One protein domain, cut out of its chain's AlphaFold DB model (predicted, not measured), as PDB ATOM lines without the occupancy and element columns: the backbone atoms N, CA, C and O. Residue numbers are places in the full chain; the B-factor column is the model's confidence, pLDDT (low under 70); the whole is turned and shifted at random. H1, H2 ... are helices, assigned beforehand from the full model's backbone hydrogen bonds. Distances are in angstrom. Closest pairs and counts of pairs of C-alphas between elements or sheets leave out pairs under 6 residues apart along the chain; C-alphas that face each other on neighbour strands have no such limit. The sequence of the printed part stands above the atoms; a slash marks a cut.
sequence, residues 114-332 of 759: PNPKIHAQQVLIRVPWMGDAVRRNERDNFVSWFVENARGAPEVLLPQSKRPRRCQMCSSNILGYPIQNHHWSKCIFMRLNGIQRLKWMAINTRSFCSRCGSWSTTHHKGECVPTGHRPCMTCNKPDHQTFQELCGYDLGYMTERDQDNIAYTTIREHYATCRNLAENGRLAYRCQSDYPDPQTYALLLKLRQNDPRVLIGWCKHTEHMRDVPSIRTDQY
ATOM      1  N   PRO A 114       2.151  20.386  19.588       93.25
ATOM      2  CA  PRO A 114       1.378  19.188  19.869       93.25
ATOM      3  C   PRO A 114      -0.011  19.270  19.222       93.25
ATOM      4  O   PRO A 114      -0.507  20.351  18.883       93.25
ATOM      5  N   ASN A 115      -0.685  18.122  19.118       92.06
ATOM      6  CA  ASN A 115      -2.112  18.088  18.807       92.06
ATOM      7  C   ASN A 115      -2.889  18.962  19.823       92.06
ATOM      8  O   ASN A 115      -2.699  18.779  21.033       92.06
ATOM      9  N   PRO A 116      -3.782  19.873  19.384       94.25
ATOM     10  CA  PRO A 116      -4.524  20.749  20.283       94.25
ATOM     11  C   PRO A 116      -5.337  20.022  21.348       94.25
ATOM     12  O   PRO A 116      -5.405  20.479  22.483       94.25
ATOM     13  N   LYS A 117      -5.932  18.871  21.024       92.12
ATOM     14  CA  LYS A 117      -6.735  18.090  21.970       92.12
ATOM     15  C   LYS A 117      -5.875  17.550  23.108       92.12
ATOM     16  O   LYS A 117      -6.229  17.700  24.276       92.12
ATOM     17  N   ILE A 118      -4.705  17.006  22.765       91.56
ATOM     18  CA  ILE A 118      -3.703  16.552  23.739       91.56
ATOM     19  C   ILE A 118      -3.217  17.742  24.569       91.56
ATOM     20  O   ILE A 118      -3.090  17.632  25.786       91.56
ATOM     21  N   HIS A 119      -2.986  18.901  23.945       94.88
ATOM     22  CA  HIS A 119      -2.608  20.110  24.674       94.88
ATOM     23  C   HIS A 119      -3.675  20.572  25.660       94.88
ATOM     24  O   HIS A 119      -3.361  20.794  26.824       94.88
ATOM     25  N   ALA A 120      -4.941  20.619  25.256       93.12
ATOM     26  CA  ALA A 120      -6.026  20.981  26.155       93.12
ATOM     27  C   ALA A 120      -6.133  20.023  27.356       93.12
ATOM     28  O   ALA A 120      -6.310  20.460  28.493       93.12
ATOM     29  N   GLN A 121      -5.961  18.716  27.142       91.69
ATOM     30  CA  GLN A 121      -5.915  17.737  28.235       91.69
ATOM     31  C   GLN A 121      -4.725  17.986  29.172       91.69
ATOM     32  O   GLN A 121      -4.874  17.983  30.393       91.69
ATOM     33  N   GLN A 122      -3.553  18.264  28.604       93.81
ATOM     34  CA  GLN A 122      -2.332  18.579  29.340       93.81
ATOM     35  C   GLN A 122      -2.425  19.903  30.122       93.81
ATOM     36  O   GLN A 122      -1.836  20.007  31.199       93.81
ATOM     37  N   VAL A 123      -3.199  20.885  29.647       94.38
ATOM     38  CA  VAL A 123      -3.546  22.110  30.393       94.38
ATOM     39  C   VAL A 123      -4.426  21.771  31.597       94.38
ATOM     40  O   VAL A 123      -4.150  22.220  32.707       94.38
ATOM     41  N   LEU A 124      -5.454  20.938  31.414       92.00
ATOM     42  CA  LEU A 124      -6.353  20.536  32.504       92.00
ATOM     43  C   LEU A 124      -5.647  19.708  33.588       92.00
ATOM     44  O   LEU A 124      -6.030  19.789  34.751       92.00
ATOM     45  N   ILE A 125      -4.617  18.937  33.226       93.50
ATOM     46  CA  ILE A 125      -3.765  18.221  34.188       93.50
ATOM     47  C   ILE A 125      -2.942  19.208  35.027       93.50
ATOM     48  O   ILE A 125      -2.834  19.040  36.237       93.50
ATOM     49  N   ARG A 126      -2.391  20.254  34.398       93.62
ATOM     50  CA  ARG A 126      -1.580  21.289  35.064       93.62
ATOM     51  C   ARG A 126      -2.387  22.229  35.950       93.62
ATOM     52  O   ARG A 126      -1.848  22.797  36.899       93.62
ATOM     53  N   VAL A 127      -3.656  22.441  35.611       91.81
ATOM     54  CA  VAL A 127      -4.523  23.422  36.269       91.81
ATOM     55  C   VAL A 127      -5.836  22.751  36.705       91.81
ATOM     56  O   VAL A 127      -6.910  23.071  36.186       91.81
ATOM     57  N   PRO A 128      -5.773  21.804  37.663       86.88
ATOM     58  CA  PRO A 128      -6.909  20.950  38.012       86.88
ATOM     59  C   PRO A 128      -8.102  21.743  38.559       86.88
ATOM     60  O   PRO A 128      -9.250  21.410  38.276       86.88
ATOM     61  N   TRP A 129      -7.844  22.847  39.265       87.94
ATOM     62  CA  TRP A 129      -8.878  23.698  39.863       87.94
ATOM     63  C   TRP A 129      -9.765  24.428  38.839       87.94
ATOM     64  O   TRP A 129     -10.814  24.947  39.216       87.94
ATOM     65  N   MET A 130      -9.385  24.487  37.555       84.25
ATOM     66  CA  MET A 130     -10.266  25.032  36.509       84.25
ATOM     67  C   MET A 130     -11.368  24.055  36.103       84.25
ATOM     68  O   MET A 130     -12.389  24.500  35.576       84.25
ATOM     69  N   GLY A 131     -11.152  22.751  36.319       69.88
ATOM     70  CA  GLY A 131     -11.914  21.656  35.720       69.88
ATOM     71  C   GLY A 131     -13.420  21.889  35.731       69.88
ATOM     72  O   GLY A 131     -14.028  21.959  34.668       69.88
ATOM     73  N   ASP A 132     -14.014  22.105  36.898       71.31
ATOM     74  CA  ASP A 132     -15.475  22.152  37.033       71.31
ATOM     75  C   ASP A 132     -16.104  23.400  36.395       71.31
ATOM     76  O   ASP A 132     -17.216  23.360  35.867       71.31
ATOM     77  N   ALA A 133     -15.389  24.526  36.378       73.31
ATOM     78  CA  ALA A 133     -15.903  25.777  35.827       73.31
ATOM     79  C   ALA A 133     -15.929  25.781  34.289       73.31
ATOM     80  O   ALA A 133     -16.827  26.379  33.693       73.31
ATOM     81  N   VAL A 134     -14.985  25.086  33.646       79.00
ATOM     82  CA  VAL A 134     -14.850  25.055  32.177       79.00
ATOM     83  C   VAL A 134     -15.259  23.718  31.535       79.00
ATOM     84  O   VAL A 134     -15.176  23.588  30.314       79.00
ATOM     85  N   ARG A 135     -15.740  22.737  32.319       70.12
ATOM     86  CA  ARG A 135     -16.240  21.424  31.844       70.12
ATOM     87  C   ARG A 135     -17.762  21.242  31.899       70.12
ATOM     88  O   ARG A 135     -18.232  20.160  31.580       70.12
ATOM     89  N   ARG A 136     -18.537  22.267  32.282       60.38
ATOM     90  CA  ARG A 136     -19.966  22.111  32.642       60.38
ATOM     91  C   ARG A 136     -20.856  21.428  31.588       60.38
ATOM     92  O   ARG A 136     -21.815  20.798  31.999       60.38
ATOM     93  N   ASN A 137     -20.541  21.510  30.288       56.00
ATOM     94  CA  ASN A 137     -21.286  20.844  29.207       56.00
ATOM     95  C   ASN A 137     -20.338  20.220  28.169       56.00
ATOM     96  O   ASN A 137     -19.328  20.830  27.826       56.00
ATOM     97  N   GLU A 138     -20.696  19.066  27.592       51.31
ATOM     98  CA  GLU A 138     -19.872  18.337  26.608       51.31
ATOM     99  C   GLU A 138     -19.598  19.121  25.313       51.31
ATOM    100  O   GLU A 138     -18.475  19.088  24.813       51.31
ATOM    101  N   ARG A 139     -20.580  19.870  24.790       45.56
ATOM    102  CA  ARG A 139     -20.414  20.683  23.565       45.56
ATOM    103  C   ARG A 139     -19.579  21.946  23.765       45.56
ATOM    104  O   ARG A 139     -18.895  22.357  22.839       45.56
ATOM    105  N   ASP A 140     -19.578  22.501  24.975       60.62
ATOM    106  CA  ASP A 140     -18.884  23.751  25.294       60.62
ATOM    107  C   ASP A 140     -17.780  23.546  26.337       60.62
ATOM    108  O   ASP A 140     -17.519  24.426  27.163       60.62
ATOM    109  N   ASN A 141     -17.164  22.366  26.375       81.81
ATOM    110  CA  ASN A 141     -16.056  22.131  27.286       81.81
ATOM    111  C   ASN A 141     -14.776  22.801  26.749       81.81
ATOM    112  O   ASN A 141     -14.623  23.062  25.554       81.81
ATOM    113  N   PHE A 142     -13.837  23.072  27.654       89.81
ATOM    114  CA  PHE A 142     -12.547  23.682  27.329       89.81
ATOM    115  C   PHE A 142     -11.804  23.015  26.161       89.81
ATOM    116  O   PHE A 142     -11.201  23.716  25.352       89.81
ATOM    117  N   VAL A 143     -11.848  21.684  26.057       90.00
ATOM    118  CA  VAL A 143     -11.136  20.935  25.013       90.00
ATOM    119  C   VAL A 143     -11.727  21.236  23.641       90.00
ATOM    120  O   VAL A 143     -10.972  21.584  22.737       90.00
ATOM    121  N   SER A 144     -13.052  21.172  23.496       88.56
ATOM    122  CA  SER A 144     -13.740  21.479  22.236       88.56
ATOM    123  C   SER A 144     -13.470  22.920  21.801       88.56
ATOM    124  O   SER A 144     -13.001  23.159  20.688       88.56
ATOM    125  N   TRP A 145     -13.641  23.879  22.721       90.56
ATOM    126  CA  TRP A 145     -13.355  25.289  22.447       90.56
ATOM    127  C   TRP A 145     -11.894  25.506  22.035       90.56
ATOM    128  O   TRP A 145     -11.610  26.245  21.093       90.56
ATOM    129  N   PHE A 146     -10.949  24.846  22.709       93.12
ATOM    130  CA  PHE A 146      -9.534  24.978  22.390       93.12
ATOM    131  C   PHE A 146      -9.200  24.412  21.010       93.12
ATOM    132  O   PHE A 146      -8.511  25.066  20.231       93.12
ATOM    133  N   VAL A 147      -9.719  23.229  20.678       91.62
ATOM    134  CA  VAL A 147      -9.517  22.594  19.370       91.62
ATOM    135  C   VAL A 147     -10.047  23.475  18.240       91.62
ATOM    136  O   VAL A 147      -9.402  23.566  17.197       91.62
ATOM    137  N   GLU A 148     -11.172  24.161  18.435       88.56
ATOM    138  CA  GLU A 148     -11.740  25.083  17.446       88.56
ATOM    139  C   GLU A 148     -10.909  26.357  17.256       88.56
ATOM    140  O   GLU A 148     -10.777  26.836  16.127       88.56
ATOM    141  N   ASN A 149     -10.330  26.882  18.339       91.19
ATOM    142  CA  ASN A 149      -9.626  28.166  18.347       91.19
ATOM    143  C   ASN A 149      -8.102  28.044  18.173       91.19
ATOM    144  O   ASN A 149      -7.442  29.064  17.977       91.19
ATOM    145  N   ALA A 150      -7.530  26.838  18.241       93.62
ATOM    146  CA  ALA A 150      -6.097  26.592  18.085       93.62
ATOM    147  C   ALA A 150      -5.556  27.074  16.732       93.62
ATOM    148  O   ALA A 150      -6.196  26.900  15.693       93.62
ATOM    149  N   ARG A 151      -4.348  27.647  16.739       91.25
ATOM    150  CA  ARG A 151      -3.642  28.140  15.547       91.25
ATOM    151  C   ARG A 151      -2.201  27.655  15.513       91.25
ATOM    152  O   ARG A 151      -1.594  27.406  16.548       91.25
ATOM    153  N   GLY A 152      -1.645  27.561  14.307       86.69
ATOM    154  CA  GLY A 152      -0.239  27.228  14.098       86.69
ATOM    155  C   GLY A 152       0.716  28.371  14.442       86.69
ATOM    156  O   GLY A 152       1.858  28.116  14.811       86.69
ATOM    157  N   ALA A 153       0.249  29.617  14.357       82.19
ATOM    158  CA  ALA A 153       1.012  30.821  14.665       82.19
ATOM    159  C   ALA A 153       0.108  31.926  15.236       82.19
ATOM    160  O   ALA A 153      -1.098  31.943  14.936       82.19
ATOM    161  N   PRO A 154       0.661  32.863  16.034       79.81
ATOM    162  CA  PRO A 154      -0.066  34.040  16.487       79.81
ATOM    163  C   PRO A 154      -0.591  34.851  15.303       79.81
ATOM    164  O   PRO A 154       0.078  35.024  14.286       79.81
ATOM    165  N   GLU A 155      -1.805  35.371  15.436       75.19
ATOM    166  CA  GLU A 155      -2.421  36.167  14.383       75.19
ATOM    167  C   GLU A 155      -1.692  37.512  14.221       75.19
ATOM    168  O   GLU A 155      -1.522  38.271  15.183       75.19
ATOM    169  N   VAL A 156      -1.238  37.787  12.994       63.44
ATOM    170  CA  VAL A 156      -0.511  39.011  12.644       63.44
ATOM    171  C   VAL A 156      -1.491  40.181  12.633       63.44
ATOM    172  O   VAL A 156      -2.517  40.147  11.953       63.44
ATOM    173  N   LEU A 157      -1.178  41.230  13.392       56.06
ATOM    174  CA  LEU A 157      -1.975  42.453  13.410       56.06
ATOM    175  C   LEU A 157      -1.807  43.173  12.072       56.06
ATOM    176  O   LEU A 157      -0.692  43.519  11.686       56.06
ATOM    177  N   LEU A 158      -2.912  43.407  11.363       49.16
ATOM    178  CA  LEU A 158      -2.872  44.217  10.150       49.16
ATOM    179  C   LEU A 158      -2.483  45.663  10.525       49.16
ATOM    180  O   LEU A 158      -3.051  46.195  11.488       49.16
ATOM    181  N   PRO A 159      -1.585  46.323   9.762       40.38
ATOM    182  CA  PRO A 159      -1.055  47.662  10.067       40.38
ATOM    183  C   PRO A 159      -2.119  48.746  10.298       40.38
ATOM    184  O   PRO A 159      -1.865  49.754  10.945       40.38
ATOM    185  N   GLN A 160      -3.331  48.539   9.778       43.38
ATOM    186  CA  GLN A 160      -4.457  49.469   9.900       43.38
ATOM    187  C   GLN A 160      -5.163  49.404  11.270       43.38
ATOM    188  O   GLN A 160      -5.967  50.277  11.593       43.38
ATOM    189  N   SER A 161      -4.885  48.387  12.094       45.50
ATOM    190  CA  SER A 161      -5.479  48.247  13.427       45.50
ATOM    191  C   SER A 161      -4.627  48.957  14.487       45.50
ATOM    192  O   SER A 161      -3.545  48.508  14.845       45.50
ATOM    193  N   LYS A 162      -5.125  50.082  15.018       38.53
ATOM    194  CA  LYS A 162      -4.416  50.907  16.020       38.53
ATOM    195  C   LYS A 162      -4.242  50.241  17.401       38.53
ATOM    196  O   LYS A 162      -3.601  50.830  18.266       38.53
ATOM    197  N   ARG A 163      -4.807  49.049  17.648       48.31
ATOM    198  CA  ARG A 163      -4.672  48.307  18.919       48.31
ATOM    199  C   ARG A 163      -4.585  46.793  18.691       48.31
ATOM    200  O   ARG A 163      -5.285  46.279  17.814       48.31
ATOM    201  N   PRO A 164      -3.785  46.063  19.494       52.34
ATOM    202  CA  PRO A 164      -3.719  44.613  19.419       52.34
ATOM    203  C   PRO A 164      -5.072  44.008  19.797       52.34
ATOM    204  O   PRO A 164      -5.528  44.134  20.929       52.34
ATOM    205  N   ARG A 165      -5.690  43.291  18.856       65.56
ATOM    206  CA  ARG A 165      -6.901  42.472  19.051       65.56
ATOM    207  C   ARG A 165      -6.632  41.220  19.911       65.56
ATOM    208  O   ARG A 165      -7.209  40.168  19.680       65.56
ATOM    209  N   ARG A 166      -5.716  41.270  20.876       79.44
ATOM    210  CA  ARG A 166      -5.426  40.111  21.731       79.44
ATOM    211  C   ARG A 166      -6.403  40.061  22.895       79.44
ATOM    212  O   ARG A 166      -6.750  41.098  23.457       79.44
ATOM    213  N   CYS A 167      -6.841  38.855  23.247       86.75
ATOM    214  CA  CYS A 167      -7.739  38.654  24.379       86.75
ATOM    215  C   CYS A 167      -7.072  39.133  25.669       86.75
ATOM    216  O   CYS A 167      -5.964  38.705  25.971       86.75
ATOM    217  N   GLN A 168      -7.751  39.942  26.478       83.62
ATOM    218  CA  GLN A 168      -7.134  40.502  27.677       83.62
ATOM    219  C   GLN A 168      -6.936  39.496  28.827       83.62
ATOM    220  O   GLN A 168      -6.186  39.775  29.758       83.62
ATOM    221  N   MET A 169      -7.572  38.322  28.756       87.06
ATOM    222  CA  MET A 169      -7.466  37.272  29.781       87.06
ATOM    223  C   MET A 169      -6.479  36.159  29.427       87.06
ATOM    224  O   MET A 169      -5.810  35.631  30.306       87.06
ATOM    225  N   CYS A 170      -6.396  35.760  28.157       89.38
ATOM    226  CA  CYS A 170      -5.470  34.705  27.727       89.38
ATOM    227  C   CYS A 170      -4.370  35.212  26.788       89.38
ATOM    228  O   CYS A 170      -3.531  34.438  26.352       89.38
ATOM    229  N   SER A 171      -4.363  36.492  26.416       84.88
ATOM    230  CA  SER A 171      -3.417  37.060  25.441       84.88
ATOM    231  C   SER A 171      -3.397  36.322  24.099       84.88
ATOM    232  O   SER A 171      -2.373  36.297  23.414       84.88
ATOM    233  N   SER A 172      -4.526  35.700  23.739       88.56
ATOM    234  CA  SER A 172      -4.678  34.819  22.574       88.56
ATOM    235  C   SER A 172      -3.650  33.675  22.535       88.56
ATOM    236  O   SER A 172      -3.221  33.249  21.463       88.56
ATOM    237  N   ASN A 173      -3.243  33.168  23.701       90.88
ATOM    238  CA  ASN A 173      -2.446  31.953  23.825       90.88
ATOM    239  C   ASN A 173      -2.804  31.182  25.106       90.88
ATOM    240  O   ASN A 173      -3.329  31.748  26.063       90.88
ATOM    241  N   ILE A 174      -2.536  29.883  25.127       93.31
ATOM    242  CA  ILE A 174      -2.759  29.038  26.302       93.31
ATOM    243  C   ILE A 174      -1.484  28.262  26.570       93.31
ATOM    244  O   ILE A 174      -1.106  27.410  25.776       93.31
ATOM    245  N   LEU A 175      -0.799  28.607  27.660       91.56
ATOM    246  CA  LEU A 175       0.495  28.048  28.065       91.56
ATOM    247  C   LEU A 175       1.501  27.966  26.900       91.56
ATOM    248  O   LEU A 175       2.225  26.981  26.758       91.56
ATOM    249  N   GLY A 176       1.536  29.012  26.064       89.62
ATOM    250  CA  GLY A 176       2.418  29.120  24.898       89.62
ATOM    251  C   GLY A 176       1.796  28.667  23.575       89.62
ATOM    252  O   GLY A 176       2.332  28.998  22.526       89.62
ATOM    253  N   TYR A 177       0.653  27.975  23.586       93.94
ATOM    254  CA  TYR A 177      -0.021  27.542  22.361       93.94
ATOM    255  C   TYR A 177      -0.829  28.694  21.735       93.94
ATOM    256  O   TYR A 177      -1.720  29.226  22.407       93.94
ATOM    257  N   PRO A 178      -0.591  29.079  20.466       90.94
ATOM    258  CA  PRO A 178      -1.339  30.154  19.817       90.94
ATOM    259  C   PRO A 178      -2.816  29.808  19.603       90.94
ATOM    260  O   PRO A 178      -3.157  28.733  19.109       90.94
ATOM    261  N   ILE A 179      -3.710  30.751  19.896       91.81
ATOM    262  CA  ILE A 179      -5.134  30.642  19.560       91.81
ATOM    263  C   ILE A 179      -5.611  31.889  18.813       91.81
ATOM    264  O   ILE A 179      -4.917  32.904  18.740       91.81
ATOM    265  N   GLN A 180      -6.795  31.809  18.218       88.12
ATOM    266  CA  GLN A 180      -7.411  32.917  17.498       88.12
ATOM    267  C   GLN A 180      -7.608  34.145  18.381       88.12
ATOM    268  O   GLN A 180      -7.980  34.033  19.553       88.12
ATOM    269  N   ASN A 181      -7.379  35.330  17.806       86.50
ATOM    270  CA  ASN A 181      -7.715  36.573  18.476       86.50
ATOM    271  C   ASN A 181      -9.215  36.643  18.729       86.50
ATOM    272  O   ASN A 181     -10.037  36.482  17.829       86.50
ATOM    273  N   HIS A 182      -9.571  36.913  19.975       87.06
ATOM    274  CA  HIS A 182     -10.951  37.034  20.400       87.06
ATOM    275  C   HIS A 182     -11.047  38.043  21.533       87.06
ATOM    276  O   HIS A 182     -10.078  38.338  22.234       87.06
ATOM    277  N   HIS A 183     -12.251  38.559  21.715       86.06
ATOM    278  CA  HIS A 183     -12.556  39.439  22.821       86.06
ATOM    279  C   HIS A 183     -12.610  38.672  24.153       86.06
ATOM    280  O   HIS A 183     -13.014  37.507  24.163       86.06
ATOM    281  N   TRP A 184     -12.268  39.308  25.282       86.06
ATOM    282  CA  TRP A 184     -12.328  38.652  26.596       86.06
ATOM    283  C   TRP A 184     -13.724  38.090  26.896       86.06
ATOM    284  O   TRP A 184     -13.823  36.966  27.375       86.06
ATOM    285  N   SER A 185     -14.800  38.772  26.485       85.00
ATOM    286  CA  SER A 185     -16.175  38.287  26.698       85.00
ATOM    287  C   SER A 185     -16.515  36.987  25.954       85.00
ATOM    288  O   SER A 185     -17.459  36.297  26.325       85.00
ATOM    289  N   LYS A 186     -15.746  36.627  24.915       86.38
ATOM    290  CA  LYS A 186     -15.889  35.371  24.153       86.38
ATOM    291  C   LYS A 186     -14.896  34.289  24.586       86.38
ATOM    292  O   LYS A 186     -14.893  33.192  24.032       86.38
ATOM    293  N   CYS A 187     -14.018  34.597  25.534       90.69
ATOM    294  CA  CYS A 187     -13.014  33.663  26.011       90.69
ATOM    295  C   CYS A 187     -13.652  32.627  26.939       90.69
ATOM    296  O   CYS A 187     -14.434  32.979  27.821       90.69
ATOM    297  N   ILE A 188     -13.266  31.356  26.816       90.62
ATOM    298  CA  ILE A 188     -13.785  30.282  27.680       90.62
ATOM    299  C   ILE A 188     -13.538  30.550  29.175       90.62
ATOM    300  O   ILE A 188     -14.341  30.161  30.027       90.62
ATOM    301  N   PHE A 189     -12.468  31.285  29.493       91.25
ATOM    302  CA  PHE A 189     -12.098  31.647  30.858       91.25
ATOM    303  C   PHE A 189     -12.980  32.737  31.475       91.25
ATOM    304  O   PHE A 189     -12.896  32.940  32.683       91.25
ATOM    305  N   MET A 190     -13.894  33.366  30.722       88.25
ATOM    306  CA  MET A 190     -14.912  34.236  31.334       88.25
ATOM    307  C   MET A 190     -15.817  33.472  32.308       88.25
ATOM    308  O   MET A 190     -16.411  34.058  33.204       88.25
ATOM    309  N   ARG A 191     -15.916  32.145  32.172       87.19
ATOM    310  CA  ARG A 191     -16.705  31.292  33.077       87.19
ATOM    311  C   ARG A 191     -16.079  31.120  34.458       87.19
ATOM    312  O   ARG A 191     -16.760  30.685  35.385       87.19
ATOM    313  N   LEU A 192     -14.787  31.412  34.582       88.19
ATOM    314  CA  LEU A 192     -14.102  31.459  35.867       88.19
ATOM    315  C   LEU A 192     -14.611  32.666  36.655       88.19
ATOM    316  O   LEU A 192     -14.921  33.691  36.059       88.19
ATOM    317  N   ASN A 193     -14.671  32.573  37.982       87.44
ATOM    318  CA  ASN A 193     -14.941  33.754  38.807       87.44
ATOM    319  C   ASN A 193     -13.727  34.706  38.828       87.44
ATOM    320  O   ASN A 193     -12.636  34.324  38.401       87.44
ATOM    321  N   GLY A 194     -13.882  35.930  39.347       86.94
ATOM    322  CA  GLY A 194     -12.818  36.941  39.293       86.94
ATOM    323  C   GLY A 194     -11.477  36.492  39.892       86.94
ATOM    324  O   GLY A 194     -10.426  36.672  39.277       86.94
ATOM    325  N   ILE A 195     -11.501  35.793  41.034       89.06
ATOM    326  CA  ILE A 195     -10.288  35.231  41.652       89.06
ATOM    327  C   ILE A 195      -9.666  34.157  40.763       89.06
ATOM    328  O   ILE A 195      -8.464  34.170  40.523       89.06
ATOM    329  N   GLN A 196     -10.469  33.232  40.241       90.50
ATOM    330  CA  GLN A 196      -9.992  32.187  39.338       90.50
ATOM    331  C   GLN A 196      -9.425  32.763  38.032       90.50
ATOM    332  O   GLN A 196      -8.435  32.237  37.528       90.50
ATOM    333  N   ARG A 197      -9.992  33.855  37.499       90.19
ATOM    334  CA  ARG A 197      -9.434  34.567  36.336       90.19
ATOM    335  C   ARG A 197      -8.079  35.170  36.654       90.19
ATOM    336  O   ARG A 197      -7.149  34.974  35.882       90.19
ATOM    337  N   LEU A 198      -7.945  35.833  37.804       90.06
ATOM    338  CA  LEU A 198      -6.661  36.354  38.270       90.06
ATOM    339  C   LEU A 198      -5.626  35.229  38.398       90.06
ATOM    340  O   LEU A 198      -4.517  35.363  37.885       90.06
ATOM    341  N   LYS A 199      -6.002  34.096  39.007       91.38
ATOM    342  CA  LYS A 199      -5.142  32.909  39.116       91.38
ATOM    343  C   LYS A 199      -4.713  32.372  37.749       91.38
ATOM    344  O   LYS A 199      -3.537  32.084  37.542       91.38
ATOM    345  N   TRP A 200      -5.658  32.243  36.817       92.31
ATOM    346  CA  TRP A 200      -5.394  31.763  35.460       92.31
ATOM    347  C   TRP A 200      -4.419  32.682  34.731       92.31
ATOM    348  O   TRP A 200      -3.401  32.225  34.214       92.31
ATOM    349  N   MET A 201      -4.712  33.981  34.731       90.62
ATOM    350  CA  MET A 201      -3.862  34.984  34.111       90.62
ATOM    351  C   MET A 201      -2.445  34.932  34.702       90.62
ATOM    352  O   MET A 201      -1.489  34.925  33.942       90.62
ATOM    353  N   ALA A 202      -2.284  34.810  36.025       89.19
ATOM    354  CA  ALA A 202      -0.959  34.762  36.656       89.19
ATOM    355  C   ALA A 202      -0.089  33.592  36.164       89.19
ATOM    356  O   ALA A 202       1.130  33.720  36.052       89.19
ATOM    357  N   ILE A 203      -0.718  32.461  35.841       89.75
ATOM    358  CA  ILE A 203      -0.049  31.275  35.297       89.75
ATOM    359  C   ILE A 203       0.214  31.421  33.793       89.75
ATOM    360  O   ILE A 203       1.282  31.035  33.313       89.75
ATOM    361  N   ASN A 204      -0.769  31.935  33.051       90.06
ATOM    362  CA  ASN A 204      -0.751  31.969  31.593       90.06
ATOM    363  C   ASN A 204       0.060  33.139  31.022       90.06
ATOM    364  O   ASN A 204       0.658  32.983  29.961       90.06
ATOM    365  N   THR A 205       0.046  34.291  31.698       85.00
ATOM    366  CA  THR A 205       0.642  35.557  31.249       85.00
ATOM    367  C   THR A 205       1.467  36.203  32.360       85.00
ATOM    368  O   THR A 205       1.031  37.120  33.061       85.00
ATOM    369  N   ARG A 206       2.703  35.729  32.539       77.00
ATOM    370  CA  ARG A 206       3.552  36.092  33.696       77.00
ATOM    371  C   ARG A 206       3.962  37.564  33.718       77.00
ATOM    372  O   ARG A 206       4.360  38.085  34.759       77.00
ATOM    373  N   SER A 207       3.881  38.221  32.571       75.25
ATOM    374  CA  SER A 207       4.245  39.620  32.360       75.25
ATOM    375  C   SER A 207       3.078  40.594  32.437       75.25
ATOM    376  O   SER A 207       3.240  41.776  32.131       75.25
ATOM    377  N   PHE A 208       1.894  40.119  32.824       82.81
ATOM    378  CA  PHE A 208       0.725  40.975  32.875       82.81
ATOM    379  C   PHE A 208       0.873  42.099  33.911       82.81
ATOM    380  O   PHE A 208       1.261  41.884  35.063       82.81
ATOM    381  N   CYS A 209       0.512  43.312  33.498       80.25
ATOM    382  CA  CYS A 209       0.419  44.482  34.356       80.25
ATOM    383  C   CYS A 209      -1.048  44.837  34.612       80.25
ATOM    384  O   CYS A 209      -1.743  45.292  33.707       80.25
ATOM    385  N   SER A 210      -1.509  44.704  35.859       75.94
ATOM    386  CA  SER A 210      -2.885  45.042  36.269       75.94
ATOM    387  C   SER A 210      -3.251  46.517  36.051       75.94
ATOM    388  O   SER A 210      -4.421  46.837  35.838       75.94
ATOM    389  N   ARG A 211      -2.256  47.419  36.037       72.62
ATOM    390  CA  ARG A 211      -2.464  48.869  35.876       72.62
ATOM    391  C   ARG A 211      -2.782  49.294  34.446       72.62
ATOM    392  O   ARG A 211      -3.673  50.106  34.228       72.62
ATOM    393  N   CYS A 212      -2.021  48.794  33.475       74.94
ATOM    394  CA  CYS A 212      -2.090  49.245  32.078       74.94
ATOM    395  C   CYS A 212      -2.513  48.130  31.103       74.94
ATOM    396  O   CYS A 212      -2.735  48.384  29.919       74.94
ATOM    397  N   GLY A 213      -2.616  46.886  31.577       75.81
ATOM    398  CA  GLY A 213      -2.948  45.723  30.759       75.81
ATOM    399  C   GLY A 213      -1.817  45.237  29.846       75.81
ATOM    400  O   GLY A 213      -2.072  44.422  28.965       75.81
ATOM    401  N   SER A 214      -0.586  45.730  30.017       77.56
ATOM    402  CA  SER A 214       0.580  45.280  29.241       77.56
ATOM    403  C   SER A 214       0.908  43.811  29.517       77.56
ATOM    404  O   SER A 214       0.754  43.354  30.646       77.56
ATOM    405  N   TRP A 215       1.407  43.103  28.498       78.00
ATOM    406  CA  TRP A 215       1.915  41.721  28.572       78.00
ATOM    407  C   TRP A 215       3.402  41.627  28.201       78.00
ATOM    408  O   TRP A 215       3.879  40.565  27.804       78.00
ATOM    409  N   SER A 216       4.150  42.732  28.253       75.81
ATOM    410  CA  SER A 216       5.583  42.695  27.942       75.81
ATOM    411  C   SER A 216       6.409  42.348  29.179       75.81
ATOM    412  O   SER A 216       6.273  42.986  30.221       75.81
ATOM    413  N   THR A 217       7.315  41.375  29.061       70.31
ATOM    414  CA  THR A 217       8.286  41.041  30.117       70.31
ATOM    415  C   THR A 217       9.254  42.191  30.403       70.31
ATOM    416  O   THR A 217       9.743  42.313  31.521       70.31
ATOM    417  N   THR A 218       9.478  43.086  29.438       69.75
ATOM    418  CA  THR A 218      10.299  44.300  29.596       69.75
ATOM    419  C   THR A 218       9.499  45.524  30.041       69.75
ATOM    420  O   THR A 218      10.051  46.621  30.146       69.75
ATOM    421  N   HIS A 219       8.200  45.358  30.312       76.12
ATOM    422  CA  HIS A 219       7.351  46.451  30.748       76.12
ATOM    423  C   HIS A 219       7.810  46.997  32.101       76.12
ATOM    424  O   HIS A 219       7.860  46.270  33.097       76.12
ATOM    425  N   HIS A 220       8.111  48.292  32.139       75.06
ATOM    426  CA  HIS A 220       8.637  48.935  33.330       75.06
ATOM    427  C   HIS A 220       7.877  50.193  33.733       75.06
ATOM    428  O   HIS A 220       7.123  50.764  32.955       75.06
ATOM    429  N   LYS A 221       8.095  50.650  34.969       72.69
ATOM    430  CA  LYS A 221       7.369  51.756  35.602       72.69
ATOM    431  C   LYS A 221       7.365  53.059  34.786       72.69
ATOM    432  O   LYS A 221       6.359  53.755  34.808       72.69
ATOM    433  N   GLY A 222       8.454  53.377  34.081       70.81
ATOM    434  CA  GLY A 222       8.565  54.575  33.231       70.81
ATOM    435  C   GLY A 222       7.742  54.506  31.937       70.81
ATOM    436  O   GLY A 222       7.177  55.507  31.517       70.81
ATOM    437  N   GLU A 223       7.623  53.314  31.348       69.56
ATOM    438  CA  GLU A 223       6.794  53.029  30.164       69.56
ATOM    439  C   GLU A 223       5.369  52.600  30.522       69.56
ATOM    440  O   GLU A 223       4.488  52.530  29.664       69.56
ATOM    441  N   CYS A 224       5.125  52.310  31.799       74.38
ATOM    442  CA  CYS A 224       3.802  52.141  32.364       74.38
ATOM    443  C   CYS A 224       3.119  53.495  32.448       74.38
ATOM    444  O   CYS A 224       2.841  54.017  33.526       74.38
ATOM    445  N   VAL A 225       2.777  54.024  31.279       64.38
ATOM    446  CA  VAL A 225       1.650  54.925  31.166       64.38
ATOM    447  C   VAL A 225       0.460  54.087  31.611       64.38
ATOM    448  O   VAL A 225       0.173  53.069  30.973       64.38
ATOM    449  N   PRO A 226      -0.216  54.430  32.715       58.41
ATOM    450  CA  PRO A 226      -1.498  53.828  32.988       58.41
ATOM    451  C   PRO A 226      -2.337  54.165  31.761       58.41
ATOM    452  O   PRO A 226      -2.751  55.305  31.570       58.41
ATOM    453  N   THR A 227      -2.608  53.194  30.904       45.78
ATOM    454  CA  THR A 227      -3.637  53.270  29.860       45.78
ATOM    455  C   THR A 227      -5.037  53.377  30.504       45.78
ATOM    456  O   THR A 227      -6.032  52.922  29.959       45.78
ATOM    457  N   GLY A 228      -5.141  53.997  31.682       46.25
ATOM    458  CA  GLY A 228      -5.628  53.315  32.875       46.25
ATOM    459  C   GLY A 228      -5.519  54.151  34.160       46.25
ATOM    460  O   GLY A 228      -5.355  53.598  35.234       46.25
ATOM    461  N   HIS A 229      -5.671  55.478  34.087       49.19
ATOM    462  CA  HIS A 229      -6.497  56.152  35.106       49.19
ATOM    463  C   HIS A 229      -7.993  55.898  34.846       49.19
ATOM    464  O   HIS A 229      -8.840  56.574  35.414       49.19
ATOM    465  N   ARG A 230      -8.330  54.950  33.958       59.88
ATOM    466  CA  ARG A 230      -9.662  54.372  33.852       59.88
ATOM    467  C   ARG A 230      -9.798  53.378  34.998       59.88
ATOM    468  O   ARG A 230      -9.208  52.299  34.914       59.88
ATOM    469  N   PRO A 231     -10.494  53.733  36.082       67.19
ATOM    470  CA  PRO A 231     -10.942  52.707  36.997       67.19
ATOM    471  C   PRO A 231     -11.793  51.677  36.243       67.19
ATOM    472  O   PRO A 231     -12.252  51.926  35.124       67.19
ATOM    473  N   CYS A 232     -12.012  50.519  36.859       74.94
ATOM    474  CA  CYS A 232     -12.922  49.512  36.336       74.94
ATOM    475  C   CYS A 232     -14.232  50.174  35.876       74.94
ATOM    476  O   CYS A 232     -14.905  50.826  36.672       74.94
ATOM    477  N   MET A 233     -14.601  50.007  34.603       73.12
ATOM    478  CA  MET A 233     -15.771  50.674  34.010       73.12
ATOM    479  C   MET A 233     -17.087  50.274  34.698       73.12
ATOM    480  O   MET A 233     -18.084  50.970  34.560       73.12
ATOM    481  N   THR A 234     -17.092  49.160  35.435       77.31
ATOM    482  CA  THR A 234     -18.267  48.661  36.157       77.31
ATOM    483  C   THR A 234     -18.418  49.276  37.547       77.31
ATOM    484  O   THR A 234     -19.530  49.602  37.939       77.31
ATOM    485  N   CYS A 235     -17.334  49.434  38.316       78.25
ATOM    486  CA  CYS A 235     -17.417  49.882  39.717       78.25
ATOM    487  C   CYS A 235     -16.664  51.180  40.020       78.25
ATOM    488  O   CYS A 235     -16.642  51.633  41.165       78.25
ATOM    489  N   ASN A 236     -16.002  51.747  39.016       75.94
ATOM    490  CA  ASN A 236     -15.212  52.965  39.104       75.94
ATOM    491  C   ASN A 236     -14.100  52.921  40.181       75.94
ATOM    492  O   ASN A 236     -13.603  53.961  40.611       75.94
ATOM    493  N   LYS A 237     -13.650  51.722  40.584       75.50
ATOM    494  CA  LYS A 237     -12.501  51.538  41.483       75.50
ATOM    495  C   LYS A 237     -11.189  51.312  40.711       75.50
ATOM    496  O   LYS A 237     -11.222  50.692  39.645       75.50
ATOM    497  N   PRO A 238     -10.042  51.791  41.231       71.44
ATOM    498  CA  PRO A 238      -8.747  51.580  40.598       71.44
ATOM    499  C   PRO A 238      -8.236  50.138  40.789       71.44
ATOM    500  O   PRO A 238      -8.930  49.266  41.314       71.44
ATOM    501  N   ASP A 239      -7.018  49.893  40.306       71.12
ATOM    502  CA  ASP A 239      -6.209  48.687  40.531       71.12
ATOM    503  C   ASP A 239      -6.683  47.384  39.873       71.12
ATOM    504  O   ASP A 239      -5.943  46.404  39.896       71.12
ATOM    505  N   HIS A 240      -7.849  47.353  39.228       77.62
ATOM    506  CA  HIS A 240      -8.289  46.213  38.423       77.62
ATOM    507  C   HIS A 240      -9.034  46.644  37.160       77.62
ATOM    508  O   HIS A 240      -9.582  47.742  37.066       77.62
ATOM    509  N   GLN A 241      -9.070  45.739  36.189       78.62
ATOM    510  CA  GLN A 241      -9.755  45.916  34.915       78.62
ATOM    511  C   GLN A 241     -11.133  45.248  34.942       78.62
ATOM    512  O   GLN A 241     -11.321  44.219  35.594       78.62
ATOM    513  N   THR A 242     -12.082  45.780  34.165       78.94
ATOM    514  CA  THR A 242     -13.463  45.267  34.087       78.94
ATOM    515  C   THR A 242     -13.535  43.766  33.808       78.94
ATOM    516  O   THR A 242     -14.287  43.052  34.460       78.94
ATOM    517  N   PHE A 243     -12.699  43.256  32.902       79.00
ATOM    518  CA  PHE A 243     -12.700  41.839  32.522       79.00
ATOM    519  C   PHE A 243     -12.243  40.889  33.647       79.00
ATOM    520  O   PHE A 243     -12.490  39.684  33.584       79.00
ATOM    521  N   GLN A 244     -11.587  41.408  34.690       82.31
ATOM    522  CA  GLN A 244     -11.225  40.615  35.865       82.31
ATOM    523  C   GLN A 244     -12.419  40.430  36.821       82.31
ATOM    524  O   GLN A 244     -12.374  39.520  37.639       82.31
ATOM    525  N   GLU A 245     -13.470  41.263  36.732       79.69
ATOM    526  CA  GLU A 245     -14.667  41.267  37.605       79.69
ATOM    527  C   GLU A 245     -14.365  41.192  39.116       79.69
ATOM    528  O   GLU A 245     -15.166  40.699  39.911       79.69
ATOM    529  N   LEU A 246     -13.216  41.720  39.545       83.06
ATOM    530  CA  LEU A 246     -12.849  41.768  40.966       83.06
ATOM    531  C   LEU A 246     -13.744  42.724  41.769       83.06
ATOM    532  O   LEU A 246     -13.745  42.688  42.993       83.06
ATOM    533  N   CYS A 247     -14.537  43.550  41.084       76.06
ATOM    534  CA  CYS A 247     -15.501  44.465  41.676       76.06
ATOM    535  C   CYS A 247     -16.733  43.805  42.300       76.06
ATOM    536  O   CYS A 247     -17.351  44.411  43.167       76.06
ATOM    537  N   GLY A 248     -17.125  42.620  41.824       63.00
ATOM    538  CA  GLY A 248     -18.357  41.937  42.231       63.00
ATOM    539  C   GLY A 248     -18.152  40.870  43.306       63.00
ATOM    540  O   GLY A 248     -19.033  40.044  43.504       63.00
ATOM    541  N   TYR A 249     -16.976  40.823  43.937       60.66
ATOM    542  CA  TYR A 249     -16.630  39.779  44.899       60.66
ATOM    543  C   TYR A 249     -16.978  40.205  46.334       60.66
ATOM    544  O   TYR A 249     -16.616  41.304  46.756       60.66
ATOM    545  N   ASP A 250     -17.599  39.308  47.108       50.41
ATOM    546  CA  ASP A 250     -18.086  39.527  48.490       50.41
ATOM    547  C   ASP A 250     -16.997  39.900  49.527       50.41
ATOM    548  O   ASP A 250     -17.288  40.110  50.703       50.41
ATOM    549  N   LEU A 251     -15.728  39.989  49.117       50.97
ATOM    550  CA  LEU A 251     -14.578  40.303  49.975       50.97
ATOM    551  C   LEU A 251     -14.254  41.808  50.054       50.97
ATOM    552  O   LEU A 251     -13.318  42.192  50.752       50.97
ATOM    553  N   GLY A 252     -15.014  42.666  49.366       57.09
ATOM    554  CA  GLY A 252     -14.767  44.110  49.321       57.09
ATOM    555  C   GLY A 252     -13.730  44.528  48.269       57.09
ATOM    556  O   GLY A 252     -13.354  43.755  47.389       57.09
ATOM    557  N   TYR A 253     -13.298  45.793  48.323       64.31
ATOM    558  CA  TYR A 253     -12.322  46.363  47.383       64.31
ATOM    559  C   TYR A 253     -10.970  45.634  47.468       64.31
ATOM    560  O   TYR A 253     -10.306  45.693  48.500       64.31
ATOM    561  N   MET A 254     -10.553  44.985  46.376       76.50
ATOM    562  CA  MET A 254      -9.260  44.304  46.281       76.50
ATOM    563  C   MET A 254      -8.170  45.260  45.789       76.50
ATOM    564  O   MET A 254      -8.226  45.744  44.657       76.50
ATOM    565  N   THR A 255      -7.156  45.501  46.622       78.44
ATOM    566  CA  THR A 255      -6.040  46.388  46.268       78.44
ATOM    567  C   THR A 255      -5.078  45.720  45.279       78.44
ATOM    568  O   THR A 255      -5.047  44.494  45.152       78.44
ATOM    569  N   GLU A 256      -4.230  46.507  44.608       78.38
ATOM    570  CA  GLU A 256      -3.135  45.973  43.775       78.38
ATOM    571  C   GLU A 256      -2.259  44.975  44.556       78.38
ATOM    572  O   GLU A 256      -1.917  43.910  44.047       78.38
ATOM    573  N   ARG A 257      -1.962  45.280  45.826       81.75
ATOM    574  CA  ARG A 257      -1.147  44.427  46.699       81.75
ATOM    575  C   ARG A 257      -1.807  43.074  46.966       81.75
ATOM    576  O   ARG A 257      -1.115  42.060  47.037       81.75
ATOM    577  N   ASP A 258      -3.126  43.045  47.115       85.19
ATOM    578  CA  ASP A 258      -3.862  41.798  47.330       85.19
ATOM    579  C   ASP A 258      -3.831  40.931  46.072       85.19
ATOM    580  O   ASP A 258      -3.560  39.731  46.144       85.19
ATOM    581  N   GLN A 259      -4.014  41.552  44.904       86.00
ATOM    582  CA  GLN A 259      -3.898  40.868  43.617       86.00
ATOM    583  C   GLN A 259      -2.502  40.278  43.411       86.00
ATOM    584  O   GLN A 259      -2.380  39.122  43.005       86.00
ATOM    585  N   ASP A 260      -1.460  41.042  43.731       84.69
ATOM    586  CA  ASP A 260      -0.069  40.594  43.672       84.69
ATOM    587  C   ASP A 260       0.182  39.384  44.574       84.69
ATOM    588  O   ASP A 260       0.803  38.411  44.151       84.69
ATOM    589  N   ASN A 261      -0.326  39.411  45.809       86.75
ATOM    590  CA  ASN A 261      -0.171  38.304  46.751       86.75
ATOM    591  C   ASN A 261      -0.839  37.024  46.226       86.75
ATOM    592  O   ASN A 261      -0.256  35.937  46.325       86.75
ATOM    593  N   ILE A 262      -2.035  37.140  45.638       88.81
ATOM    594  CA  ILE A 262      -2.748  35.999  45.049       88.81
ATOM    595  C   ILE A 262      -1.998  35.489  43.817       88.81
ATOM    596  O   ILE A 262      -1.780  34.280  43.705       88.81
ATOM    597  N   ALA A 263      -1.575  36.380  42.919       88.19
ATOM    598  CA  ALA A 263      -0.819  36.021  41.723       88.19
ATOM    599  C   ALA A 263       0.485  35.304  42.097       88.19
ATOM    600  O   ALA A 263       0.749  34.206  41.610       88.19
ATOM    601  N   TYR A 264       1.249  35.863  43.038       86.69
ATOM    602  CA  TYR A 264       2.476  35.267  43.560       86.69
ATOM    603  C   TYR A 264       2.247  33.863  44.132       86.69
ATOM    604  O   TYR A 264       2.926  32.909  43.742       86.69
ATOM    605  N   THR A 265       1.275  33.731  45.035       89.62
ATOM    606  CA  THR A 265       0.953  32.450  45.680       89.62
ATOM    607  C   THR A 265       0.575  31.406  44.638       89.62
ATOM    608  O   THR A 265       1.101  30.294  44.653       89.62
ATOM    609  N   THR A 266      -0.246  31.805  43.669       91.00
ATOM    610  CA  THR A 266      -0.710  30.942  42.583       91.00
ATOM    611  C   THR A 266       0.432  30.483  41.683       91.00
ATOM    612  O   THR A 266       0.509  29.302  41.354       91.00
ATOM    613  N   ILE A 267       1.343  31.382  41.296       88.50
ATOM    614  CA  ILE A 267       2.504  31.032  40.465       88.50
ATOM    615  C   ILE A 267       3.384  30.005  41.186       88.50
ATOM    616  O   ILE A 267       3.793  29.004  40.596       88.50
ATOM    617  N   ARG A 268       3.646  30.220  42.481       88.06
ATOM    618  CA  ARG A 268       4.460  29.307  43.293       88.06
ATOM    619  C   ARG A 268       3.809  27.929  43.430       88.06
ATOM    620  O   ARG A 268       4.479  26.915  43.244       88.06
ATOM    621  N   GLU A 269       2.514  27.892  43.736       90.81
ATOM    622  CA  GLU A 269       1.729  26.654  43.813       90.81
ATOM    623  C   GLU A 269       1.697  25.920  42.469       90.81
ATOM    624  O   GLU A 269       1.835  24.696  42.432       90.81
ATOM    625  N   HIS A 270       1.579  26.653  41.359       92.69
ATOM    626  CA  HIS A 270       1.585  26.076  40.020       92.69
ATOM    627  C   HIS A 270       2.912  25.380  39.702       92.69
ATOM    628  O   HIS A 270       2.896  24.238  39.255       92.69
ATOM    629  N   TYR A 271       4.059  25.998  39.995       91.38
ATOM    630  CA  TYR A 271       5.359  25.350  39.770       91.38
ATOM    631  C   TYR A 271       5.557  24.106  40.634       91.38
ATOM    632  O   TYR A 271       6.059  23.092  40.149       91.38
ATOM    633  N   ALA A 272       5.146  24.160  41.903       91.38
ATOM    634  CA  ALA A 272       5.187  22.992  42.780       91.38
ATOM    635  C   ALA A 272       4.300  21.858  42.233       91.38
ATOM    636  O   ALA A 272       4.719  20.701  42.201       91.38
ATOM    637  N   THR A 273       3.113  22.207  41.734       93.50
ATOM    638  CA  THR A 273       2.177  21.272  41.099       93.50
ATOM    639  C   THR A 273       2.782  20.649  39.842       93.50
ATOM    640  O   THR A 273       2.813  19.428  39.725       93.50
ATOM    641  N   CYS A 274       3.318  21.452  38.918       94.56
ATOM    642  CA  CYS A 274       3.918  20.953  37.679       94.56
ATOM    643  C   CYS A 274       5.138  20.066  37.936       94.56
ATOM    644  O   CYS A 274       5.286  19.044  37.271       94.56
ATOM    645  N   ARG A 275       5.972  20.395  38.932       93.31
ATOM    646  CA  ARG A 275       7.083  19.527  39.340       93.31
ATOM    647  C   ARG A 275       6.588  18.176  39.836       93.31
ATOM    648  O   ARG A 275       7.041  17.157  39.332       93.31
ATOM    649  N   ASN A 276       5.636  18.170  40.765       94.44
ATOM    650  CA  ASN A 276       5.063  16.932  41.286       94.44
ATOM    651  C   ASN A 276       4.430  16.091  40.161       94.44
ATOM    652  O   ASN A 276       4.618  14.878  40.098       94.44
ATOM    653  N   LEU A 277       3.720  16.731  39.228       95.69
ATOM    654  CA  LEU A 277       3.141  16.050  38.071       95.69
ATOM    655  C   LEU A 277       4.217  15.474  37.135       95.69
ATOM    656  O   LEU A 277       4.024  14.378  36.613       95.69
ATOM    657  N   ALA A 278       5.334  16.173  36.920       94.19
ATOM    658  CA  ALA A 278       6.454  15.665  36.128       94.19
ATOM    659  C   ALA A 278       7.142  14.473  36.816       94.19
ATOM    660  O   ALA A 278       7.309  13.428  36.198       94.19
ATOM    661  N   GLU A 279       7.452  14.582  38.110       92.94
ATOM    662  CA  GLU A 279       8.056  13.503  38.912       92.94
ATOM    663  C   GLU A 279       7.201  12.226  38.911       92.94
ATOM    664  O   GLU A 279       7.732  11.119  38.886       92.94
ATOM    665  N   ASN A 280       5.877  12.381  38.863       93.81
ATOM    666  CA  ASN A 280       4.919  11.277  38.784       93.81
ATOM    667  C   ASN A 280       4.606  10.814  37.346       93.81
ATOM    668  O   ASN A 280       3.661  10.049  37.145       93.81
ATOM    669  N   GLY A 281       5.327  11.297  36.329       93.19
ATOM    670  CA  GLY A 281       5.129  10.897  34.930       93.19
ATOM    671  C   GLY A 281       3.762  11.285  34.351       93.19
ATOM    672  O   GLY A 281       3.250  10.622  33.453       93.19
ATOM    673  N   ARG A 282       3.128  12.341  34.875       95.50
ATOM    674  CA  ARG A 282       1.787  12.800  34.460       95.50
ATOM    675  C   ARG A 282       1.825  13.854  33.352       95.50
ATOM    676  O   ARG A 282       0.804  14.078  32.699       95.50
ATOM    677  N   LEU A 283       2.964  14.520  33.153       95.62
ATOM    678  CA  LEU A 283       3.143  15.534  32.112       95.62
ATOM    679  C   LEU A 283       3.786  14.923  30.868       95.62
ATOM    680  O   LEU A 283       4.848  14.306  30.941       95.62
ATOM    681  N   ALA A 284       3.155  15.126  29.712       93.38
ATOM    682  CA  ALA A 284       3.621  14.524  28.464       93.38
ATOM    683  C   ALA A 284       4.847  15.228  27.873       93.38
ATOM    684  O   ALA A 284       5.749  14.592  27.345       93.38
ATOM    685  N   TYR A 285       4.877  16.552  27.962       94.12
ATOM    686  CA  TYR A 285       5.928  17.414  27.426       94.12
ATOM    687  C   TYR A 285       5.961  18.708  28.228       94.12
ATOM    688  O   TYR A 285       5.014  18.997  28.962       94.12
ATOM    689  N   ARG A 286       7.021  19.494  28.055       91.38
ATOM    690  CA  ARG A 286       7.215  20.781  28.724       91.38
ATOM    691  C   ARG A 286       6.329  21.885  28.142       91.38
ATOM    692  O   ARG A 286       6.307  22.084  26.929       91.38
ATOM    693  N   CYS A 287       5.695  22.661  29.016       90.50
ATOM    694  CA  CYS A 287       5.121  23.969  28.696       90.50
ATOM    695  C   CYS A 287       5.962  25.090  29.323       90.50
ATOM    696  O   CYS A 287       6.600  24.911  30.362       90.50
ATOM    697  N   GLN A 288       5.916  26.288  28.736       81.56
ATOM    698  CA  GLN A 288       6.617  27.469  29.261       81.56
ATOM    699  C   GLN A 288       6.214  27.848  30.698       81.56
ATOM    700  O   GLN A 288       6.982  28.491  31.413       81.56
ATOM    701  N   SER A 289       5.007  27.455  31.118       87.19
ATOM    702  CA  SER A 289       4.443  27.768  32.427       87.19
ATOM    703  C   SER A 289       4.911  26.817  33.534       87.19
ATOM    704  O   SER A 289       4.728  27.152  34.699       87.19
ATOM    705  N   ASP A 290       5.541  25.683  33.205       90.31
ATOM    706  CA  ASP A 290       5.808  24.596  34.163       90.31
ATOM    707  C   ASP A 290       6.845  24.979  35.230       90.31
ATOM    708  O   ASP A 290       6.756  24.553  36.380       90.31
ATOM    709  N   TYR A 291       7.810  25.819  34.859       87.44
ATOM    710  CA  TYR A 291       8.802  26.413  35.753       87.44
ATOM    711  C   TYR A 291       9.297  27.755  35.170       87.44
ATOM    712  O   TYR A 291       8.964  28.078  34.020       87.44
ATOM    713  N   PRO A 292      10.045  28.579  35.927       81.88
ATOM    714  CA  PRO A 292      10.567  29.855  35.439       81.88
ATOM    715  C   PRO A 292      11.450  29.648  34.210       81.88
ATOM    716  O   PRO A 292      12.436  28.913  34.264       81.88
ATOM    717  N   ASP A 293      11.103  30.289  33.095       77.69
ATOM    718  CA  ASP A 293      11.907  30.182  31.882       77.69
ATOM    719  C   ASP A 293      13.305  30.785  32.131       77.69
ATOM    720  O   ASP A 293      13.382  31.946  32.547       77.69
ATOM    721  N   PRO A 294      14.411  30.049  31.896       76.56
ATOM    722  CA  PRO A 294      15.747  30.524  32.246       76.56
ATOM    723  C   PRO A 294      16.143  31.823  31.544       76.56
ATOM    724  O   PRO A 294      16.799  32.665  32.157       76.56
ATOM    725  N   GLN A 295      15.749  32.008  30.279       74.94
ATOM    726  CA  GLN A 295      16.111  33.192  29.496       74.94
ATOM    727  C   GLN A 295      15.360  34.427  29.999       74.94
ATOM    728  O   GLN A 295      15.976  35.447  30.317       74.94
ATOM    729  N   THR A 296      14.043  34.298  30.158       74.12
ATOM    730  CA  THR A 296      13.169  35.327  30.732       74.12
ATOM    731  C   THR A 296      13.619  35.695  32.142       74.12
ATOM    732  O   THR A 296      13.710  36.870  32.495       74.12
ATOM    733  N   TYR A 297      13.969  34.695  32.950       77.69
ATOM    734  CA  TYR A 297      14.474  34.897  34.300       77.69
ATOM    735  C   TYR A 297      15.800  35.673  34.309       77.69
ATOM    736  O   TYR A 297      15.937  36.640  35.060       77.69
ATOM    737  N   ALA A 298      16.753  35.321  33.438       78.25
ATOM    738  CA  ALA A 298      18.017  36.050  33.324       78.25
ATOM    739  C   ALA A 298      17.809  37.507  32.876       78.25
ATOM    740  O   ALA A 298      18.472  38.409  33.392       78.25
ATOM    741  N   LEU A 299      16.885  37.750  31.939       77.06
ATOM    742  CA  LEU A 299      16.517  39.092  31.483       77.06
ATOM    743  C   LEU A 299      15.952  39.934  32.634       77.06
ATOM    744  O   LEU A 299      16.428  41.043  32.883       77.06
ATOM    745  N   LEU A 300      14.980  39.393  33.368       76.50
ATOM    746  CA  LEU A 300      14.325  40.092  34.471       76.50
ATOM    747  C   LEU A 300      15.295  40.366  35.631       76.50
ATOM    748  O   LEU A 300      15.251  41.447  36.220       76.50
ATOM    749  N   LEU A 301      16.227  39.447  35.914       77.56
ATOM    750  CA  LEU A 301      17.306  39.676  36.880       77.56
ATOM    751  C   LEU A 301      18.213  40.843  36.476       77.56
ATOM    752  O   LEU A 301      18.515  41.685  37.320       77.56
ATOM    753  N   LYS A 302      18.627  40.917  35.205       78.69
ATOM    754  CA  LYS A 302      19.458  42.025  34.701       78.69
ATOM    755  C   LYS A 302      18.739  43.368  34.830       78.69
ATOM    756  O   LYS A 302      19.325  44.327  35.321       78.69
ATOM    757  N   LEU A 303      17.463  43.429  34.441       73.25
ATOM    758  CA  LEU A 303      16.649  44.643  34.573       73.25
ATOM    759  C   LEU A 303      16.535  45.090  36.039       73.25
ATOM    760  O   LEU A 303      16.671  46.275  36.335       73.25
ATOM    761  N   ARG A 304      16.365  44.138  36.964       73.69
ATOM    762  CA  ARG A 304      16.268  44.402  38.405       73.69
ATOM    763  C   ARG A 304      17.584  44.864  39.034       73.69
ATOM    764  O   ARG A 304      17.555  45.712  39.919       73.69
ATOM    765  N   GLN A 305      18.717  44.305  38.608       77.19
ATOM    766  CA  GLN A 305      20.046  44.722  39.079       77.19
ATOM    767  C   GLN A 305      20.347  46.181  38.723       77.19
ATOM    768  O   GLN A 305      21.032  46.856  39.487       77.19
ATOM    769  N   ASN A 306      19.810  46.663  37.601       73.38
ATOM    770  CA  ASN A 306      19.977  48.046  37.169       73.38
ATOM    771  C   ASN A 306      19.099  49.018  37.981       73.38
ATOM    772  O   ASN A 306      19.595  50.060  38.395       73.38
ATOM    773  N   ASP A 307      17.829  48.678  38.243       71.25
ATOM    774  CA  ASP A 307      16.974  49.380  39.216       71.25
ATOM    775  C   ASP A 307      15.798  48.473  39.671       71.25
ATOM    776  O   ASP A 307      14.926  48.123  38.868       71.25
ATOM    777  N   PRO A 308      15.708  48.107  40.966       61.44
ATOM    778  CA  PRO A 308      14.643  47.248  41.490       61.44
ATOM    779  C   PRO A 308      13.225  47.813  41.326       61.44
ATOM    780  O   PRO A 308      12.256  47.058  41.381       61.44
ATOM    781  N   ARG A 309      13.082  49.134  41.151       64.88
ATOM    782  CA  ARG A 309      11.793  49.839  41.024       64.88
ATOM    783  C   ARG A 309      11.279  49.891  39.584       64.88
ATOM    784  O   ARG A 309      10.178  50.398  39.361       64.88
ATOM    785  N   VAL A 310      12.063  49.393  38.626       72.88
ATOM    786  CA  VAL A 310      11.738  49.390  37.193       72.88
ATOM    787  C   VAL A 310      10.654  48.366  36.887       72.88
ATOM    788  O   VAL A 310       9.720  48.695  36.166       72.88
ATOM    789  N   LEU A 311      10.701  47.161  37.460       73.62
ATOM    790  CA  LEU A 311       9.720  46.114  37.150       73.62
ATOM    791  C   LEU A 311       8.340  46.422  37.758       73.62
ATOM    792  O   LEU A 311       8.223  46.761  38.935       73.62
ATOM    793  N   ILE A 312       7.283  46.254  36.960       76.62
ATOM    794  CA  ILE A 312       5.882  46.459  37.362       76.62
ATOM    795  C   ILE A 312       5.014  45.268  36.924       76.62
ATOM    796  O   ILE A 312       5.482  44.385  36.206       76.62
ATOM    797  N   GLY A 313       3.759  45.209  37.382       79.81
ATOM    798  CA  GLY A 313       2.890  44.055  37.154       79.81
ATOM    799  C   GLY A 313       3.421  42.805  37.851       79.81
ATOM    800  O   GLY A 313       4.122  42.903  38.859       79.81
ATOM    801  N   TRP A 314       3.128  41.628  37.305       80.19
ATOM    802  CA  TRP A 314       3.551  40.359  37.906       80.19
ATOM    803  C   TRP A 314       5.027  40.008  37.668       80.19
ATOM    804  O   TRP A 314       5.601  39.233  38.436       80.19
ATOM    805  N   CYS A 315       5.700  40.676  36.720       73.88
ATOM    806  CA  CYS A 315       7.150  40.565  36.501       73.88
ATOM    807  C   CYS A 315       7.992  40.892  37.748       73.88
ATOM    808  O   CYS A 315       9.131  40.430  37.874       73.88
ATOM    809  N   LYS A 316       7.466  41.676  38.698       76.38
ATOM    810  CA  LYS A 316       8.194  42.035  39.928       76.38
ATOM    811  C   LYS A 316       8.430  40.849  40.871       76.38
ATOM    812  O   LYS A 316       9.378  40.881  41.655       76.38
ATOM    813  N   HIS A 317       7.654  39.768  40.757       73.88
ATOM    814  CA  HIS A 317       7.767  38.583  41.624       73.88
ATOM    815  C   HIS A 317       8.901  37.616  41.242       73.88
ATOM    816  O   HIS A 317       9.031  36.542  41.827       73.88
ATOM    817  N   THR A 318       9.744  37.989  40.281       66.31
ATOM    818  CA  THR A 318      10.840  37.163  39.751       66.31
ATOM    819  C   THR A 318      11.853  36.692  40.788       66.31
ATOM    820  O   THR A 318      12.312  35.561  40.700       66.31
ATOM    821  N   GLU A 319      12.177  37.486  41.808       61.25
ATOM    822  CA  GLU A 319      13.151  37.102  42.846       61.25
ATOM    823  C   GLU A 319      12.729  35.874  43.662       61.25
ATOM    824  O   GLU A 319      13.564  35.067  44.060       61.25
ATOM    825  N   HIS A 320      11.424  35.681  43.841       63.78
ATOM    826  CA  HIS A 320      10.877  34.537  44.562       63.78
ATOM    827  C   HIS A 320      10.819  33.261  43.714       63.78
ATOM    828  O   HIS A 320      10.382  32.217  44.192       63.78
ATOM    829  N   MET A 321      11.237  33.350  42.450       68.00
ATOM    830  CA  MET A 321      11.338  32.220  41.531       68.00
ATOM    831  C   MET A 321      12.752  31.622  41.485       68.00
ATOM    832  O   MET A 321      12.954  30.614  40.814       68.00
ATOM    833  N   ARG A 322      13.723  32.210  42.207       67.69
ATOM    834  CA  ARG A 322      15.133  31.779  42.227       67.69
ATOM    835  C   ARG A 322      15.318  30.328  42.656       67.69
ATOM    836  O   ARG A 322      16.165  29.634  42.103       67.69
ATOM    837  N   ASP A 323      14.515  29.892  43.618       71.81
ATOM    838  CA  ASP A 323      14.670  28.592  44.277       71.81
ATOM    839  C   ASP A 323      13.834  27.489  43.613       71.81
ATOM    840  O   ASP A 323      13.696  26.389  44.146       71.81
ATOM    841  N   VAL A 324      13.244  27.768  42.448       80.38
ATOM    842  CA  VAL A 324      12.439  26.804  41.698       80.38
ATOM    843  C   VAL A 324      13.348  26.104  40.683       80.38
ATOM    844  O   VAL A 324      13.623  26.682  39.630       80.38
ATOM    845  N   PRO A 325      13.827  24.870  40.946       82.00
ATOM    846  CA  PRO A 325      14.617  24.138  39.967       82.00
ATOM    847  C   PRO A 325      13.829  23.874  38.685       82.00
ATOM    848  O   PRO A 325      12.611  23.649  38.717       82.00
ATOM    849  N   SER A 326      14.562  23.888  37.571       85.75
ATOM    850  CA  SER A 326      14.065  23.484  36.264       85.75
ATOM    851  C   SER A 326      13.706  22.001  36.250       85.75
ATOM    852  O   SER A 326      14.324  21.178  36.926       85.75
ATOM    853  N   ILE A 327      12.701  21.666  35.448       89.19
ATOM    854  CA  ILE A 327      12.283  20.286  35.199       89.19
ATOM    855  C   ILE A 327      13.027  19.818  33.952       89.19
ATOM    856  O   ILE A 327      12.954  20.470  32.908       89.19
ATOM    857  N   ARG A 328      13.771  18.718  34.058       88.69
ATOM    858  CA  ARG A 328      14.536  18.187  32.925       88.69
ATOM    859  C   ARG A 328      13.600  17.545  31.899       88.69
ATOM    860  O   ARG A 328      12.574  16.979  32.261       88.69
ATOM    861  N   THR A 329      13.971  17.593  30.621       87.69
ATOM    862  CA  THR A 329      13.154  17.048  29.525       87.69
ATOM    863  C   THR A 329      12.864  15.548  29.683       87.69
ATOM    864  O   THR A 329      11.792  15.102  29.290       87.69
ATOM    865  N   ASP A 330      13.770  14.787  30.305       89.75
ATOM    866  CA  ASP A 330      13.625  13.345  30.561       89.75
ATOM    867  C   ASP A 330      12.613  12.988  31.666       89.75
ATOM    868  O   ASP A 330      12.312  11.819  31.886       89.75
ATOM    869  N   GLN A 331      12.084  13.991  32.373       90.38
ATOM    870  CA  GLN A 331      11.019  13.816  33.366       90.38
ATOM    871  C   GLN A 331       9.616  13.900  32.741       90.38
ATOM    872  O   GLN A 331       8.621  13.661  33.419       90.38
ATOM    873  N   TYR A 332       9.514  14.243  31.455       93.88
ATOM    874  CA  TYR A 332       8.251  14.258  30.720       93.88
ATOM    875  C   TYR A 332       8.104  12.975  29.906       93.88
ATOM    876  O   TYR A 332       9.073  12.505  29.324       93.88
TER     877      TYR A 332
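AT A GLANCE: This is residues 114 to 332 of the 759 residues of an uncharacterized protein of Caenorhabditis brenneri (UniProt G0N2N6). There is little regular structure: amid loops, one long helix, H6, is crossed by H5 and H8. Eight named helices, H1 to H8, hold 87 of 219 printed residues. The all-helix whole is compact, with a radius of gyration of the C-alphas of 17.2 A, spanning 45 by 43 by 42 A.

IN THESE COORDINATES: H1 is residues 116 to 126, from C-alpha 116 at (-4.524, 20.749, 20.283); H2 is residues 128 to 134, H3 residues 142 to 149, H4 residues 188 to 191, H5 residues 194 to 204, H6 residues 256 to 279, 34.7 A from first to last C-alpha, H7 residues 294 to 306, and H8 residues 313 to 321, ending at C-alpha 321 at (11.338, 32.220, 41.531).

HOW THE PARTS SIT: H6, the hub, touches H5 with residues 259 to 270 alone, at a steep tilt of 55 degrees; the closest C-alphas, Ala 202 and Ala 263, are 5.2 A apart. Every O i to N i+4 pair is within hydrogen-bond range in H1, H3, H5, H6 and H7; H2 has 1 of 3 and H8 0 of 5, beside 3 of 4 and 4 of 6 O i to N i+3 pairs.

THE WHOLE: The printed part has no cut. Links H3 to H4, H5 to H6 and H6 to H7 are long. 38 residues have pLDDT under 70.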